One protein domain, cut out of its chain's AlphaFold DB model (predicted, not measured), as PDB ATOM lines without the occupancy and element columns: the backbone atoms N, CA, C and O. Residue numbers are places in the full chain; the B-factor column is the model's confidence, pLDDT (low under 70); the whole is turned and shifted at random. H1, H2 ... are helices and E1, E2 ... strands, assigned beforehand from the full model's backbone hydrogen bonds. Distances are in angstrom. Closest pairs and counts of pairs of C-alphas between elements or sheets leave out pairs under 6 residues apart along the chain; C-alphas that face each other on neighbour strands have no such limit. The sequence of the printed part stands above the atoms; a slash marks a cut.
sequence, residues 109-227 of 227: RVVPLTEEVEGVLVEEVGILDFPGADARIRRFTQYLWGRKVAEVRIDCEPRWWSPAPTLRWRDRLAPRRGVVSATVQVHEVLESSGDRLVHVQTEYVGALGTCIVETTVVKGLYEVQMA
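AT A GLANCE: This is residues 109 to 227 of the 227 residues of the protein "HTH gntR-type domain-containing protein" of Curtobacterium sp. SGAir0471 (UniProt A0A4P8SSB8). A twisted six-stranded sheet makes a long slab, and the small sheet of E1 and E8 covers part of one face, a lopsided sandwich of two sheets partly face to face. Residues 167 to 175 wind over that same face, and short H1 sits at one end of the slab. The 119 printed residues, mostly strand, run E1 E2 E3 E4 H1 E5 E6 E7 E8; the large sheet's order is E2 E3 E4 E7 E6 E5, and both sheets are antiparallel. It is compact, radius of gyration of the C-alphas 14.7 A, spanning 43 by 28 by 25 A.

IN THESE COORDINATES: Find C-alpha 109 at (10.333, 14.939, 22.175), where E1, residues 109 to 112, begins. Next come E2, residues 121 to 124, E3, residues 137 to 144, and E4, residues 147 to 156, 27.5 A long, which bends by 50 degrees at residue 150. After H1, residues 158 to 161, find E5, residues 179 to 190, 32.4 A, E6, residues 196 to 206, 32.6 A, and E7, residues 209 to 218, 30.2 A. E8, residues 222 to 226, ends at C-alpha 226, (8.758, 10.514, 17.798).

HOW THE PARTS SIT: E2 E3 E4 and E5 E6 E7 are meanders, each strand the antiparallel neighbour of the one before. Look within hydrogen-bond range at N 122 and O 143, 3.0 A, in hairpin E2 and E3, and at N 153 and O 214, 2.8 A, between E4 and E7. In the small sheet, N 111 and O 223 are 2.9 A apart. H1, too short for an O i to N i+4 pair, only grazes the large sheet with residues 158 to 160.

THE WHOLE: The C-alphas farthest apart, Glu 118 and Ala 207, are 44.4 A apart. The printed part has no cut; links E2 to E3 and H1 to E5 are long. Confidence is low, under 70, for instance at residues 114 to 135.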
ATOM      1  N   ARG A 109      10.886  13.765  21.499       75.62
ATOM      2  CA  ARG A 109      10.333  14.939  22.175       75.62
ATOM      3  C   ARG A 109       9.495  14.477  23.360       75.62
ATOM      4  O   ARG A 109       8.594  13.658  23.200       75.62
ATOM      5  N   VAL A 110       9.773  15.037  24.533       77.38
ATOM      6  CA  VAL A 110       9.004  14.784  25.755       77.38
ATOM      7  C   VAL A 110       8.150  16.008  26.041       77.38
ATOM      8  O   VAL A 110       8.669  17.109  26.210       77.38
ATOM      9  N   VAL A 111       6.831  15.846  26.073       75.62
ATOM     10  CA  VAL A 111       5.918  16.953  26.381       75.62
ATOM     11  C   VAL A 111       5.124  16.647  27.645       75.62
ATOM     12  O   VAL A 111       4.582  15.547  27.770       75.62
ATOM     13  N   PRO A 112       5.039  17.588  28.602       73.00
ATOM     14  CA  PRO A 112       4.045  17.502  29.662       73.00
ATOM     15  C   PRO A 112       2.644  17.483  29.042       73.00
ATOM     16  O   PRO A 112       2.369  18.253  28.122       73.00
ATOM     17  N   LEU A 113       1.758  16.627  29.551       75.50
ATOM     18  CA  LEU A 113       0.377  16.515  29.061       75.50
ATOM     19  C   LEU A 113      -0.496  17.717  29.450       75.50
ATOM     20  O   LEU A 113      -1.504  17.982  28.801       75.50
ATOM     21  N   THR A 114      -0.109  18.459  30.488       68.38
ATOM     22  CA  THR A 114      -0.740  19.721  30.882       68.38
ATOM     23  C   THR A 114       0.289  20.644  31.535       68.38
ATOM     24  O   THR A 114       1.214  20.181  32.204       68.38
ATOM     25  N   GLU A 115       0.146  21.952  31.320       62.22
ATOM     26  CA  GLU A 115       0.921  22.979  32.032       62.22
ATOM     27  C   GLU A 115       0.336  23.273  33.429       62.22
ATOM     28  O   GLU A 115       1.010  23.875  34.259       62.22
ATOM     29  N   GLU A 116      -0.885  22.802  33.702       58.94
ATOM     30  CA  GLU A 116      -1.661  23.032  34.930       58.94
ATOM     31  C   GLU A 116      -1.725  21.784  35.822       58.94
ATOM     32  O   GLU A 116      -2.734  21.534  36.481       58.94
ATOM     33  N   VAL A 117      -0.680  20.949  35.831       61.69
ATOM     34  CA  VAL A 117      -0.617  19.843  36.799       61.69
ATOM     35  C   VAL A 117      -0.802  20.449  38.195       61.69
ATOM     36  O   VAL A 117      -0.112  21.410  38.535       61.69
ATOM     37  N   GLU A 118      -1.745  19.940  38.996       55.25
ATOM     38  CA  GLU A 118      -1.838  20.332  40.405       55.25
ATOM     39  C   GLU A 118      -0.468  20.036  41.034       55.25
ATOM     40  O   GLU A 118      -0.055  18.887  41.127       55.25
ATOM     41  N   GLY A 119       0.294  21.080  41.367       58.97
ATOM     42  CA  GLY A 119       1.674  20.960  41.839       58.97
ATOM     43  C   GLY A 119       2.713  21.607  40.924       58.97
ATOM     44  O   GLY A 119       2.663  21.539  39.702       58.97
ATOM     45  N   VAL A 120       3.712  22.233  41.542       63.22
ATOM     46  CA  VAL A 120       4.844  22.800  40.808       63.22
ATOM     47  C   VAL A 120       5.745  21.649  40.371       63.22
ATOM     48  O   VAL A 120       6.288  20.936  41.217       63.22
ATOM     49  N   LEU A 121       5.911  21.470  39.059       65.25
ATOM     50  CA  LEU A 121       6.993  20.650  38.529       65.25
ATOM     51  C   LEU A 121       8.310  21.345  38.862       65.25
ATOM     52  O   LEU A 121       8.628  22.397  38.308       65.25
ATOM     53  N   VAL A 122       9.063  20.763  39.789       66.06
ATOM     54  CA  VAL A 122      10.372  21.284  40.170       66.06
ATOM     55  C   VAL A 122      11.413  20.512  39.377       66.06
ATOM     56  O   VAL A 122      11.549  19.292  39.510       66.06
ATOM     57  N   GLU A 123      12.132  21.234  38.523       62.59
ATOM     58  CA  GLU A 123      13.413  20.760  38.021       62.59
ATOM     59  C   GLU A 123      14.376  20.800  39.204       62.59
ATOM     60  O   GLU A 123      14.800  21.869  39.647       62.59
ATOM     61  N   GLU A 124      14.693  19.636  39.765       56.81
ATOM     62  CA  GLU A 124      15.863  19.578  40.622       56.81
ATOM     63  C   GLU A 124      17.065  19.684  39.685       56.81
ATOM     64  O   GLU A 124      17.282  18.819  38.832       56.81
ATOM     65  N   VAL A 125      17.849  20.756  39.832       48.09
ATOM     66  CA  VAL A 125      19.160  20.923  39.188       48.09
ATOM     67  C   VAL A 125      20.154  19.966  39.860       48.09
ATOM     68  O   VAL A 125      21.185  20.346  40.400       48.09
ATOM     69  N   GLY A 126      19.829  18.679  39.852       39.56
ATOM     70  CA  GLY A 126      20.756  17.597  40.098       39.56
ATOM     71  C   GLY A 126      21.491  17.315  38.796       39.56
ATOM     72  O   GLY A 126      21.186  16.335  38.124       39.56
ATOM     73  N   ILE A 127      22.479  18.161  38.472       42.06
ATOM     74  CA  ILE A 127      23.406  18.042  37.325       42.06
ATOM     75  C   ILE A 127      22.847  18.577  35.984       42.06
ATOM     76  O   ILE A 127      22.876  17.913  34.953       42.06
ATOM     77  N   LEU A 128      22.462  19.856  35.965       43.53
ATOM     78  CA  LEU A 128      22.751  20.722  34.803       43.53
ATOM     79  C   LEU A 128      24.122  21.419  34.957       43.53
ATOM     80  O   LEU A 128      24.432  22.360  34.232       43.53
ATOM     81  N   ASP A 129      24.934  20.949  35.909       46.06
ATOM     82  CA  ASP A 129      26.279  21.438  36.181       46.06
ATOM     83  C   ASP A 129      27.299  20.397  35.718       46.06
ATOM     84  O   ASP A 129      27.192  19.208  36.013       46.06
ATOM     85  N   PHE A 130      28.258  20.849  34.929       45.84
ATOM     86  CA  PHE A 130      29.290  20.037  34.308       45.84
ATOM     87  C   PHE A 130      30.220  19.483  35.395       45.84
ATOM     88  O   PHE A 130      30.944  20.280  35.998       45.84
ATOM     89  N   PRO A 131      30.367  18.160  35.605       43.81
ATOM     90  CA  PRO A 131      31.611  17.664  36.174       43.81
ATOM     91  C   PRO A 131      32.704  17.798  35.096       43.81
ATOM     92  O   PRO A 131      33.127  16.828  34.479       43.81
ATOM     93  N   GLY A 132      33.114  19.038  34.814       47.50
ATOM     94  CA  GLY A 132      34.111  19.390  33.805       47.50
ATOM     95  C   GLY A 132      33.631  19.308  32.350       47.50
ATOM     96  O   GLY A 132      32.602  18.722  32.017       47.50
ATOM     97  N   ALA A 133      34.423  19.903  31.455       52.06
ATOM     98  CA  ALA A 133      34.187  19.952  30.009       52.06
ATOM     99  C   ALA A 133      34.113  18.564  29.323       52.06
ATOM    100  O   ALA A 133      33.714  18.479  28.162       52.06
ATOM    101  N   ASP A 134      34.445  17.494  30.054       55.06
ATOM    102  CA  ASP A 134      34.594  16.122  29.563       55.06
ATOM    103  C   ASP A 134      33.520  15.148  30.087       55.06
ATOM    104  O   ASP A 134      33.607  13.940  29.858       55.06
ATOM    105  N   ALA A 135      32.486  15.637  30.783       61.12
ATOM    106  CA  ALA A 135      31.411  14.790  31.292       61.12
ATOM    107  C   ALA A 135      30.589  14.164  30.150       61.12
ATOM    108  O   ALA A 135      29.706  14.794  29.562       61.12
ATOM    109  N   ARG A 136      30.880  12.894  29.846       74.25
ATOM    110  CA  ARG A 136      30.189  12.073  28.836       74.25
ATOM    111  C   ARG A 136      28.694  11.896  29.131       74.25
ATOM    112  O   ARG A 136      27.893  11.776  28.210       74.25
ATOM    113  N   ILE A 137      28.326  11.881  30.414       79.06
ATOM    114  CA  ILE A 137      26.962  11.613  30.881       79.06
ATOM    115  C   ILE A 137      26.311  12.907  31.378       79.06
ATOM    116  O   ILE A 137      26.869  13.600  32.227       79.06
ATOM    117  N   ARG A 138      25.096  13.186  30.901       77.44
ATOM    118  CA  ARG A 138      24.224  14.294  31.324       77.44
ATOM    119  C   ARG A 138      22.905  13.733  31.845       77.44
ATOM    120  O   ARG A 138      22.438  12.722  31.319       77.44
ATOM    121  N   ARG A 139      22.303  14.366  32.855       79.50
ATOM    122  CA  ARG A 139      21.043  13.909  33.459       79.50
ATOM    123  C   ARG A 139      20.097  15.080  33.731       79.50
ATOM    124  O   ARG A 139      20.536  16.107  34.223       79.50
ATOM    125  N   PHE A 140      18.812  14.895  33.441       79.38
ATOM    126  CA  PHE A 140      17.737  15.846  33.723       79.38
ATOM    127  C   PHE A 140      16.622  15.110  34.451       79.38
ATOM    128  O   PHE A 140      16.097  14.136  33.918       79.38
ATOM    129  N   THR A 141      16.249  15.563  35.644       81.75
ATOM    130  CA  THR A 141      15.245  14.880  36.466       81.75
ATOM    131  C   THR A 141      14.156  15.856  36.876       81.75
ATOM    132  O   THR A 141      14.434  16.990  37.266       81.75
ATOM    133  N   GLN A 142      12.905  15.416  36.779       78.06
ATOM    134  CA  GLN A 142      11.746  16.218  37.144       78.06
ATOM    135  C   GLN A 142      10.965  15.556  38.265       78.06
ATOM    136  O   GLN A 142      10.698  14.347  38.232       78.06
ATOM    137  N   TYR A 143      10.574  16.377  39.235       79.69
ATOM    138  CA  TYR A 143       9.785  15.956  40.380       79.69
ATOM    139  C   TYR A 143       8.432  16.658  40.404       79.69
ATOM    140  O   TYR A 143       8.319  17.843  40.091       79.69
ATOM    141  N   LEU A 144       7.417  15.919  40.840       77.44
ATOM    142  CA  LEU A 144       6.096  16.428  41.183       77.44
ATOM    143  C   LEU A 144       5.806  16.015  42.625       77.44
ATOM    144  O   LEU A 144       5.882  14.831  42.950       77.44
ATOM    145  N   TRP A 145       5.542  16.987  43.501       80.94
ATOM    146  CA  TRP A 145       5.312  16.748  44.936       80.94
ATOM    147  C   TRP A 145       6.392  15.883  45.618       80.94
ATOM    148  O   TRP A 145       6.095  15.021  46.440       80.94
ATOM    149  N   GLY A 146       7.663  16.094  45.259       76.00
ATOM    150  CA  GLY A 146       8.800  15.350  45.821       76.00
ATOM    151  C   GLY A 146       8.988  13.939  45.256       76.00
ATOM    152  O   GLY A 146       9.899  13.227  45.671       76.00
ATOM    153  N   ARG A 147       8.170  13.530  44.283       78.62
ATOM    154  CA  ARG A 147       8.273  12.237  43.608       78.62
ATOM    155  C   ARG A 147       8.846  12.400  42.199       78.62
ATOM    156  O   ARG A 147       8.408  13.279  41.463       78.62
ATOM    157  N   LYS A 148       9.798  11.542  41.805       82.56
ATOM    158  CA  LYS A 148      10.374  11.531  40.447       82.56
ATOM    159  C   LYS A 148       9.299  11.132  39.433       82.56
ATOM    160  O   LYS A 148       8.708  10.061  39.557       82.56
ATOM    161  N   VAL A 149       9.050  11.990  38.446       84.25
ATOM    162  CA  VAL A 149       8.031  11.770  37.401       84.25
ATOM    163  C   VAL A 149       8.610  11.701  35.992       84.25
ATOM    164  O   VAL A 149       7.952  11.179  35.092       84.25
ATOM    165  N   ALA A 150       9.836  12.188  35.803       85.38
ATOM    166  CA  ALA A 150      10.575  12.046  34.559       85.38
ATOM    167  C   ALA A 150      12.092  12.078  34.801       85.38
ATOM    168  O   ALA A 150      12.571  12.722  35.737       85.38
ATOM    169  N   GLU A 151      12.847  11.395  33.945       86.81
ATOM    170  CA  GLU A 151      14.308  11.397  33.917       86.81
ATOM    171  C   GLU A 151      14.816  11.237  32.480       86.81
ATOM    172  O   GLU A 151      14.374  10.348  31.759       86.81
ATOM    173  N   VAL A 152      15.763  12.078  32.071       86.69
ATOM    174  CA  VAL A 152      16.497  11.966  30.806       86.69
ATOM    175  C   VAL A 152      17.971  11.777  31.127       86.69
ATOM    176  O   VAL A 152      18.547  12.571  31.869       86.69
ATOM    177  N   ARG A 153      18.603  10.764  30.540       87.00
ATOM    178  CA  ARG A 153      20.044  10.518  30.595       87.00
ATOM    179  C   ARG A 153      20.610  10.553  29.179       87.00
ATOM    180  O   ARG A 153      20.084   9.899  28.289       87.00
ATOM    181  N   ILE A 154      21.671  11.324  28.967       85.25
ATOM    182  CA  ILE A 154      22.370  11.426  27.679       85.25
ATOM    183  C   ILE A 154      23.808  10.975  27.897       85.25
ATOM    184  O   ILE A 154      24.502  11.553  28.726       85.25
ATOM    185  N   ASP A 155      24.251   9.964  27.163       87.12
ATOM    186  CA  ASP A 155      25.590   9.383  27.236       87.12
ATOM    187  C   ASP A 155      26.254   9.477  25.859       87.12
ATOM    188  O   ASP A 155      25.880   8.761  24.931       87.12
ATOM    189  N   CYS A 156      27.192  10.409  25.691       82.31
ATOM    190  CA  CYS A 156      27.816  10.672  24.395       82.31
ATOM    191  C   CYS A 156      29.164  11.382  24.505       82.31
ATOM    192  O   CYS A 156      29.411  12.139  25.445       82.31
ATOM    193  N   GLU A 157      30.007  11.232  23.484       80.31
ATOM    194  CA  GLU A 157      31.190  12.070  23.300       80.31
ATOM    195  C   GLU A 157      30.838  13.575  23.366       80.31
ATOM    196  O   GLU A 157      29.981  14.034  22.602       80.31
ATOM    197  N   PRO A 158      31.548  14.393  24.175       73.56
ATOM    198  CA  PRO A 158      31.244  15.822  24.345       73.56
ATOM    199  C   PRO A 158      31.167  16.623  23.036       73.56
ATOM    200  O   PRO A 158      30.439  17.611  22.939       73.56
ATOM    201  N   ARG A 159      31.887  16.175  22.001       76.19
ATOM    202  CA  ARG A 159      31.924  16.798  20.669       76.19
ATOM    203  C   ARG A 159      30.574  16.798  19.949       76.19
ATOM    204  O   ARG A 159      30.354  17.683  19.128       76.19
ATOM    205  N   TRP A 160      29.679  15.857  20.254       76.44
ATOM    206  CA  TRP A 160      28.327  15.801  19.674       76.44
ATOM    207  C   TRP A 160      27.471  17.013  20.053       76.44
ATOM    208  O   TRP A 160      26.583  17.423  19.308       76.44
ATOM    209  N   TRP A 161      27.774  17.612  21.200       72.88
ATOM    210  CA  TRP A 161      27.053  18.737  21.771       72.88
ATOM    211  C   TRP A 161      28.039  19.844  22.124       72.88
ATOM    212  O   TRP A 161      28.031  20.338  23.246       72.88
ATOM    213  N   SER A 162      28.931  20.189  21.189       66.00
ATOM    214  CA  SER A 162      29.847  21.322  21.321       66.00
ATOM    215  C   SER A 162      29.455  22.444  20.347       66.00
ATOM    216  O   SER A 162      29.425  22.205  19.136       66.00
ATOM    217  N   PRO A 163      29.159  23.662  20.839       64.38
ATOM    218  CA  PRO A 163      29.089  24.035  22.254       64.38
ATOM    219  C   PRO A 163      27.920  23.343  22.973       64.38
ATOM    220  O   PRO A 163      26.910  23.004  22.352       64.38
ATOM    221  N   ALA A 164      28.060  23.140  24.286       65.44
ATOM    222  CA  ALA A 164      27.027  22.511  25.103       65.44
ATOM    223  C   ALA A 164      25.731  23.328  25.050       65.44
ATOM    224  O   ALA A 164      25.743  24.498  25.434       65.44
ATOM    225  N   PRO A 165      24.617  22.748  24.571       65.56
ATOM    226  CA  PRO A 165      23.354  23.462  24.560       65.56
ATOM    227  C   PRO A 165      22.772  23.524  25.970       65.56
ATOM    228  O   PRO A 165      22.983  22.631  26.794       65.56
ATOM    229  N   THR A 166      21.944  24.532  26.203       69.00
ATOM    230  CA  THR A 166      20.929  24.475  27.252       69.00
ATOM    231  C   THR A 166      19.758  23.658  26.710       69.00
ATOM    232  O   THR A 166      19.158  24.067  25.717       69.00
ATOM    233  N   LEU A 167      19.472  22.503  27.315       71.12
ATOM    234  CA  LEU A 167      18.310  21.674  26.975       71.12
ATOM    235  C   LEU A 167      17.184  21.916  27.980       71.12
ATOM    236  O   LEU A 167      17.428  22.053  29.176       71.12
ATOM    237  N   ARG A 168      15.958  21.933  27.472       74.44
ATOM    238  CA  ARG A 168      14.700  21.961  28.221       74.44
ATOM    239  C   ARG A 168      13.915  20.685  27.937       74.44
ATOM    240  O   ARG A 168      14.100  20.066  26.894       74.44
ATOM    241  N   TRP A 169      12.954  20.351  28.797       72.06
ATOM    242  CA  TRP A 169      12.060  19.200  28.591       72.06
ATOM    243  C   TRP A 169      11.371  19.191  27.222       72.06
ATOM    244  O   TRP A 169      11.239  18.143  26.605       72.06
ATOM    245  N   ARG A 170      10.998  20.373  26.717       71.94
ATOM    246  CA  ARG A 170      10.317  20.539  25.423       71.94
ATOM    247  C   ARG A 170      11.257  20.489  24.221       71.94
ATOM    248  O   ARG A 170      10.781  20.583  23.087       71.94
ATOM    249  N   ASP A 171      12.564  20.412  24.431       75.62
ATOM    250  CA  ASP A 171      13.510  20.398  23.326       75.62
ATOM    251  C   ASP A 171      13.554  19.019  22.666       75.62
ATOM    252  O   ASP A 171      13.194  17.993  23.241       75.62
ATOM    253  N   ARG A 172      13.983  19.002  21.405       77.38
ATOM    254  CA  ARG A 172      14.241  17.762  20.674       77.38
ATOM    255  C   ARG A 172      15.530  17.150  21.213       77.38
ATOM    256  O   ARG A 172      16.589  17.775  21.133       77.38
ATOM    257  N   LEU A 173      15.439  15.936  21.743       80.81
ATOM    258  CA  LEU A 173      16.557  15.231  22.361       80.81
ATOM    259  C   LEU A 173      17.278  14.377  21.318       80.81
ATOM    260  O   LEU A 173      17.216  13.149  21.343       80.81
ATOM    261  N   ALA A 174      17.952  15.049  20.386       79.38
ATOM    262  CA  ALA A 174      18.808  14.407  19.404       79.38
ATOM    263  C   ALA A 174      20.056  15.246  19.121       79.38
ATOM    264  O   ALA A 174      19.997  16.481  19.112       79.38
ATOM    265  N   PRO A 175      21.184  14.593  18.845       77.88
ATOM    266  CA  PRO A 175      22.393  15.286  18.442       77.88
ATOM    267  C   PRO A 175      22.213  16.000  17.110       77.88
ATOM    268  O   PRO A 175      21.661  15.451  16.163       77.88
ATOM    269  N   ARG A 176      22.700  17.240  17.030       69.00
ATOM    270  CA  ARG A 176      22.378  18.136  15.908       69.00
ATOM    271  C   ARG A 176      23.112  17.800  14.611       69.00
ATOM    272  O   ARG A 176      22.706  18.262  13.554       69.00
ATOM    273  N   ARG A 177      24.243  17.086  14.686       69.06
ATOM    274  CA  ARG A 177      25.141  16.848  13.545       69.06
ATOM    275  C   ARG A 177      25.841  15.505  13.631       69.06
ATOM    276  O   ARG A 177      26.135  15.016  14.715       69.06
ATOM    277  N   GLY A 178      26.210  14.983  12.464       69.19
ATOM    278  CA  GLY A 178      27.123  13.846  12.340       69.19
ATOM    279  C   GLY A 178      26.510  12.489  12.674       69.19
ATOM    280  O   GLY A 178      27.247  11.505  12.694       69.19
ATOM    281  N   VAL A 179      25.199  12.433  12.908       74.69
ATOM    282  CA  VAL A 179      24.453  11.189  13.085       74.69
ATOM    283  C   VAL A 179      24.323  10.498  11.723       74.69
ATOM    284  O   VAL A 179      24.109  11.128  10.696       74.69
ATOM    285  N   VAL A 180      24.506   9.190  11.690       69.50
ATOM    286  CA  VAL A 180      24.396   8.348  10.493       69.50
ATOM    287  C   VAL A 180      23.169   7.457  10.610       69.50
ATOM    288  O   VAL A 180      22.437   7.303   9.641       69.50
ATOM    289  N   SER A 181      22.898   6.929  11.801       66.62
ATOM    290  CA  SER A 181      21.699   6.148  12.085       66.62
ATOM    291  C   SER A 181      21.166   6.431  13.489       66.62
ATOM    292  O   SER A 181      21.891   6.913  14.362       66.62
ATOM    293  N   ALA A 182      19.881   6.139  13.684       73.12
ATOM    294  CA  ALA A 182      19.212   6.183  14.975       73.12
ATOM    295  C   ALA A 182      18.350   4.926  15.148       73.12
ATOM    296  O   ALA A 182      17.585   4.561  14.246       73.12
ATOM    297  N   THR A 183      18.463   4.283  16.306       73.38
ATOM    298  CA  THR A 183      17.651   3.130  16.700       73.38
ATOM    299  C   THR A 183      16.882   3.490  17.956       73.38
ATOM    300  O   THR A 183      17.483   3.898  18.946       73.38
ATOM    301  N   VAL A 184      15.560   3.326  17.924       78.19
ATOM    302  CA  VAL A 184      14.691   3.625  19.065       78.19
ATOM    303  C   VAL A 184      14.072   2.349  19.601       78.19
ATOM    304  O   VAL A 184      13.546   1.531  18.847       78.19
ATOM    305  N   GLN A 185      14.114   2.204  20.917       76.62
ATOM    306  CA  GLN A 185      13.471   1.137  21.662       76.62
ATOM    307  C   GLN A 185      12.546   1.760  22.701       76.62
ATOM    308  O   GLN A 185      12.954   2.644  23.452       76.62
ATOM    309  N   VAL A 186      11.302   1.289  22.752       82.81
ATOM    310  CA  VAL A 186      10.310   1.727  23.739       82.81
ATOM    311  C   VAL A 186       9.825   0.521  24.505       82.81
ATOM    312  O   VAL A 186       9.463  -0.492  23.907       82.81
ATOM    313  N   HIS A 187       9.783   0.646  25.820       84.25
ATOM    314  CA  HIS A 187       9.158  -0.338  26.680       84.25
ATOM    315  C   HIS A 187       8.379   0.354  27.794       84.25
ATOM    316  O   HIS A 187       8.791   1.382  28.329       84.25
ATOM    317  N   GLU A 188       7.223  -0.209  28.131       85.94
ATOM    318  CA  GLU A 188       6.454   0.217  29.295       85.94
ATOM    319  C   GLU A 188       6.832  -0.653  30.493       85.94
ATOM    320  O   GLU A 188       6.921  -1.877  30.380       85.94
ATOM    321  N   VAL A 189       7.042  -0.020  31.641       85.44
ATOM    322  CA  VAL A 189       7.384  -0.679  32.905       85.44
ATOM    323  C   VAL A 189       6.328  -0.314  33.938       85.44
ATOM    324  O   VAL A 189       5.932   0.845  34.041       85.44
ATOM    325  N   LEU A 190       5.862  -1.295  34.707       83.38
ATOM    326  CA  LEU A 190       5.024  -1.050  35.878       83.38
ATOM    327  C   LEU A 190       5.929  -1.016  37.112       83.38
ATOM    328  O   LEU A 190       6.542  -2.029  37.447       83.38
ATOM    329  N   GLU A 191       6.028   0.133  37.775       76.88
ATOM    330  CA  GLU A 191       6.760   0.229  39.036       76.88
ATOM    331  C   GLU A 191       5.962  -0.368  40.197       76.88
ATOM    332  O   GLU A 191       4.730  -0.412  40.195       76.88
ATOM    333  N   SER A 192       6.683  -0.772  41.244       74.25
ATOM    334  CA  SER A 192       6.126  -1.260  42.510       74.25
ATOM    335  C   SER A 192       5.165  -0.261  43.170       74.25
ATOM    336  O   SER A 192       4.301  -0.659  43.946       74.25
ATOM    337  N   SER A 193       5.311   1.031  42.865       73.12
ATOM    338  CA  SER A 193       4.422   2.117  43.291       73.12
ATOM    339  C   SER A 193       3.052   2.113  42.599       73.12
ATOM    340  O   SER A 193       2.163   2.851  43.019       73.12
ATOM    341  N   GLY A 194       2.860   1.292  41.559       77.00
ATOM    342  CA  GLY A 194       1.649   1.243  40.734       77.00
ATOM    343  C   GLY A 194       1.698   2.150  39.502       77.00
ATOM    344  O   GLY A 194       0.762   2.154  38.700       77.00
ATOM    345  N   ASP A 195       2.786   2.895  39.318       78.38
ATOM    346  CA  ASP A 195       2.943   3.808  38.195       78.38
ATOM    347  C   ASP A 195       3.337   3.081  36.920       78.38
ATOM    348  O   ASP A 195       4.178   2.182  36.916       78.38
ATOM    349  N   ARG A 196       2.747   3.515  35.808       84.88
ATOM    350  CA  ARG A 196       3.163   3.081  34.478       84.88
ATOM    351  C   ARG A 196       4.216   4.048  33.971       84.88
ATOM    352  O   ARG A 196       3.909   5.210  33.721       84.88
ATOM    353  N   LEU A 197       5.438   3.568  33.814       87.56
ATOM    354  CA  LEU A 197       6.526   4.306  33.199       87.56
ATOM    355  C   LEU A 197       6.647   3.930  31.727       87.56
ATOM    356  O   LEU A 197       6.518   2.764  31.358       87.56
ATOM    357  N   VAL A 198       6.933   4.919  30.892       86.62
ATOM    358  CA  VAL A 198       7.402   4.715  29.523       86.62
ATOM    359  C   VAL A 198       8.901   4.963  29.534       86.62
ATOM    360  O   VAL A 198       9.337   6.062  29.881       86.62
ATOM    361  N   HIS A 199       9.676   3.949  29.165       89.75
ATOM    362  CA  HIS A 199      11.109   4.070  28.953       89.75
ATOM    363  C   HIS A 199      11.414   4.030  27.456       89.75
ATOM    364  O   HIS A 199      10.981   3.131  26.733       89.75
ATOM    365  N   VAL A 200      12.167   5.020  26.998       87.50
ATOM    366  CA  VAL A 200      12.550   5.225  25.606       87.50
ATOM    367  C   VAL A 200      14.059   5.331  25.560       87.50
ATOM    368  O   VAL A 200      14.631   6.277  26.096       87.50
ATOM    369  N   GLN A 201      14.700   4.379  24.899       88.06
ATOM    370  CA  GLN A 201      16.128   4.409  24.635       88.06
ATOM    371  C   GLN A 201      16.337   4.694  23.154       88.06
ATOM    372  O   GLN A 201      15.837   3.966  22.297       88.06
ATOM    373  N   THR A 202      17.076   5.754  22.851       86.12
ATOM    374  CA  THR A 202      17.486   6.084  21.488       86.12
ATOM    375  C   THR A 202      18.994   6.043  21.382       86.12
ATOM    376  O   THR A 202      19.690   6.801  22.053       86.12
ATOM    377  N   GLU A 203      19.497   5.163  20.529       84.69
ATOM    378  CA  GLU A 203      20.908   5.071  20.190       84.69
ATOM    379  C   GLU A 203      21.152   5.767  18.852       84.69
ATOM    380  O   GLU A 203      20.628   5.356  17.819       84.69
ATOM    381  N   TYR A 204      21.967   6.815  18.877       84.25
ATOM    382  CA  TYR A 204      22.450   7.527  17.705       84.25
ATOM    383  C   TYR A 204      23.888   7.089  17.412       84.25
ATOM    384  O   TYR A 204      24.764   7.198  18.271       84.25
ATOM    385  N   VAL A 205      24.153   6.645  16.186       80.50
ATOM    386  CA  VAL A 205      25.495   6.251  15.729       80.50
ATOM    387  C   VAL A 205      25.945   7.226  14.661       80.50
ATOM    388  O   VAL A 205      25.177   7.547  13.757       80.50
ATOM    389  N   GLY A 206      27.183   7.706  14.743       78.94
ATOM    390  CA  GLY A 206      27.692   8.704  13.813       78.94
ATOM    391  C   GLY A 206      29.209   8.743  13.691       78.94
ATOM    392  O   GLY A 206      29.935   8.018  14.366       78.94
ATOM    393  N   ALA A 207      29.712   9.645  12.844       71.50
ATOM    394  CA  ALA A 207      31.153   9.801  12.608       71.50
ATOM    395  C   ALA A 207      31.932  10.267  13.855       71.50
ATOM    396  O   ALA A 207      33.150  10.125  13.925       71.50
ATOM    397  N   LEU A 208      31.226  10.845  14.830       74.88
ATOM    398  CA  LEU A 208      31.783  11.360  16.077       74.88
ATOM    399  C   LEU A 208      31.686  10.356  17.247       74.88
ATOM    400  O   LEU A 208      32.088  10.713  18.350       74.88
ATOM    401  N   GLY A 209      31.120   9.158  17.050       82.69
ATOM    402  CA  GLY A 209      30.934   8.143  18.099       82.69
ATOM    403  C   GLY A 209      29.484   7.678  18.255       82.69
ATOM    404  O   GLY A 209      28.710   7.709  17.295       82.69
ATOM    405  N   THR A 210      29.127   7.253  19.466       84.94
ATOM    406  CA  THR A 210      27.761   6.858  19.830       84.94
ATOM    407  C   THR A 210      27.181   7.828  20.855       84.94
ATOM    408  O   THR A 210      27.877   8.318  21.744       84.94
ATOM    409  N   CYS A 211      25.893   8.123  20.719       86.81
ATOM    410  CA  CYS A 211      25.135   8.911  21.676       86.81
ATOM    411  C   CYS A 211      23.884   8.136  22.066       86.81
ATOM    412  O   CYS A 211      23.053   7.841  21.215       86.81
ATOM    413  N   ILE A 212      23.729   7.841  23.348       88.88
ATOM    414  CA  ILE A 212      22.560   7.148  23.881       88.88
ATOM    415  C   ILE A 212      21.734   8.159  24.667       88.88
ATOM    416  O   ILE A 212      22.250   8.830  25.558       88.88
ATOM    417  N   VAL A 213      20.457   8.282  24.323       88.44
ATOM    418  CA  VAL A 213      19.475   9.089  25.049       88.44
ATOM    419  C   VAL A 213      18.446   8.145  25.653       88.44
ATOM    420  O   VAL A 213      17.666   7.529  24.935       88.44
ATOM    421  N   GLU A 214      18.444   8.038  26.974       89.94
ATOM    422  CA  GLU A 214      17.466   7.279  27.752       89.94
ATOM    423  C   GLU A 214      16.479   8.262  28.371       89.94
ATOM    424  O   GLU A 214      16.871   9.230  29.016       89.94
ATOM    425  N   THR A 215      15.191   8.036  28.171       89.50
ATOM    426  CA  THR A 215      14.113   8.871  28.698       89.50
ATOM    427  C   THR A 215      13.127   7.982  29.425       89.50
ATOM    428  O   THR A 215      12.587   7.051  28.840       89.50
ATOM    429  N   THR A 216      12.866   8.277  30.690       90.38
ATOM    430  CA  THR A 216      11.873   7.584  31.509       90.38
ATOM    431  C   THR A 216      10.843   8.594  31.972       90.38
ATOM    432  O   THR A 216      11.212   9.594  32.580       90.38
ATOM    433  N   VAL A 217       9.561   8.356  31.704       89.38
ATOM    434  CA  VAL A 217       8.479   9.271  32.096       89.38
ATOM    435  C   VAL A 217       7.273   8.525  32.643       89.38
ATOM    436  O   VAL A 217       6.961   7.423  32.195       89.38
ATOM    437  N   VAL A 218       6.555   9.136  33.584       86.19
ATOM    438  CA  VAL A 218       5.268   8.617  34.064       86.19
ATOM    439  C   VAL A 218       4.194   8.828  32.995       86.19
ATOM    440  O   VAL A 218       3.885   9.956  32.596       86.19
ATOM    441  N   LYS A 219       3.589   7.725  32.556       83.00
ATOM    442  CA  LYS A 219       2.467   7.701  31.618       83.00
ATOM    443  C   LYS A 219       1.273   8.434  32.227       83.00
ATOM    444  O   LYS A 219       0.871   8.143  33.349       83.00
ATOM    445  N   GLY A 220       0.698   9.371  31.477       81.50
ATOM    446  CA  GLY A 220      -0.415  10.207  31.941       81.50
ATOM    447  C   GLY A 220       0.009  11.556  32.529       81.50
ATOM    448  O   GLY A 220      -0.830  12.446  32.610       81.50
ATOM    449  N   LEU A 221       1.299  11.755  32.834       80.75
ATOM    450  CA  LEU A 221       1.873  13.085  33.101       80.75
ATOM    451  C   LEU A 221       2.652  13.638  31.902       80.75
ATOM    452  O   LEU A 221       2.626  14.842  31.655       80.75
ATOM    453  N   TYR A 222       3.295  12.757  31.135       81.81
ATOM    454  CA  TYR A 222       4.033  13.113  29.925       81.81
ATOM    455  C   TYR A 222       3.605  12.254  28.739       81.81
ATOM    456  O   TYR A 222       3.154  11.114  28.896       81.81
ATOM    457  N   GLU A 223       3.817  12.804  27.552       80.56
ATOM    458  CA  GLU A 223       3.740  12.113  26.274       80.56
ATOM    459  C   GLU A 223       5.117  12.134  25.599       80.56
ATOM    460  O   GLU A 223       5.826  13.145  25.609       80.56
ATOM    461  N   VAL A 224       5.494  10.999  25.009       77.38
ATOM    462  CA  VAL A 224       6.681  10.889  24.160       77.38
ATOM    463  C   VAL A 224       6.226  10.912  22.710       77.38
ATOM    464  O   VAL A 224       5.460  10.052  22.280       77.38
ATOM    465  N   GLN A 225       6.748  11.867  21.952       78.31
ATOM    466  CA  GLN A 225       6.514  11.996  20.522       78.31
ATOM    467  C   GLN A 225       7.804  11.660  19.768       78.31
ATOM    468  O   GLN A 225       8.874  12.175  20.103       78.31
ATOM    469  N   MET A 226       7.690  10.798  18.757       68.12
ATOM    470  CA  MET A 226       8.758  10.514  17.798       68.12
ATOM    471  C   MET A 226       8.452  11.258  16.506       68.12
ATOM    472  O   MET A 226       7.358  11.095  15.964       68.12
ATOM    473  N   ALA A 227       9.389  12.087  16.056       60.69
ATOM    474  CA  ALA A 227       9.304  12.810  14.789       60.69
ATOM    475  C   ALA A 227      10.396  12.339  13.831       60.69
ATOM    476  O   ALA A 227      11.488  11.983  14.339       60.69
TER     477      ALA A 227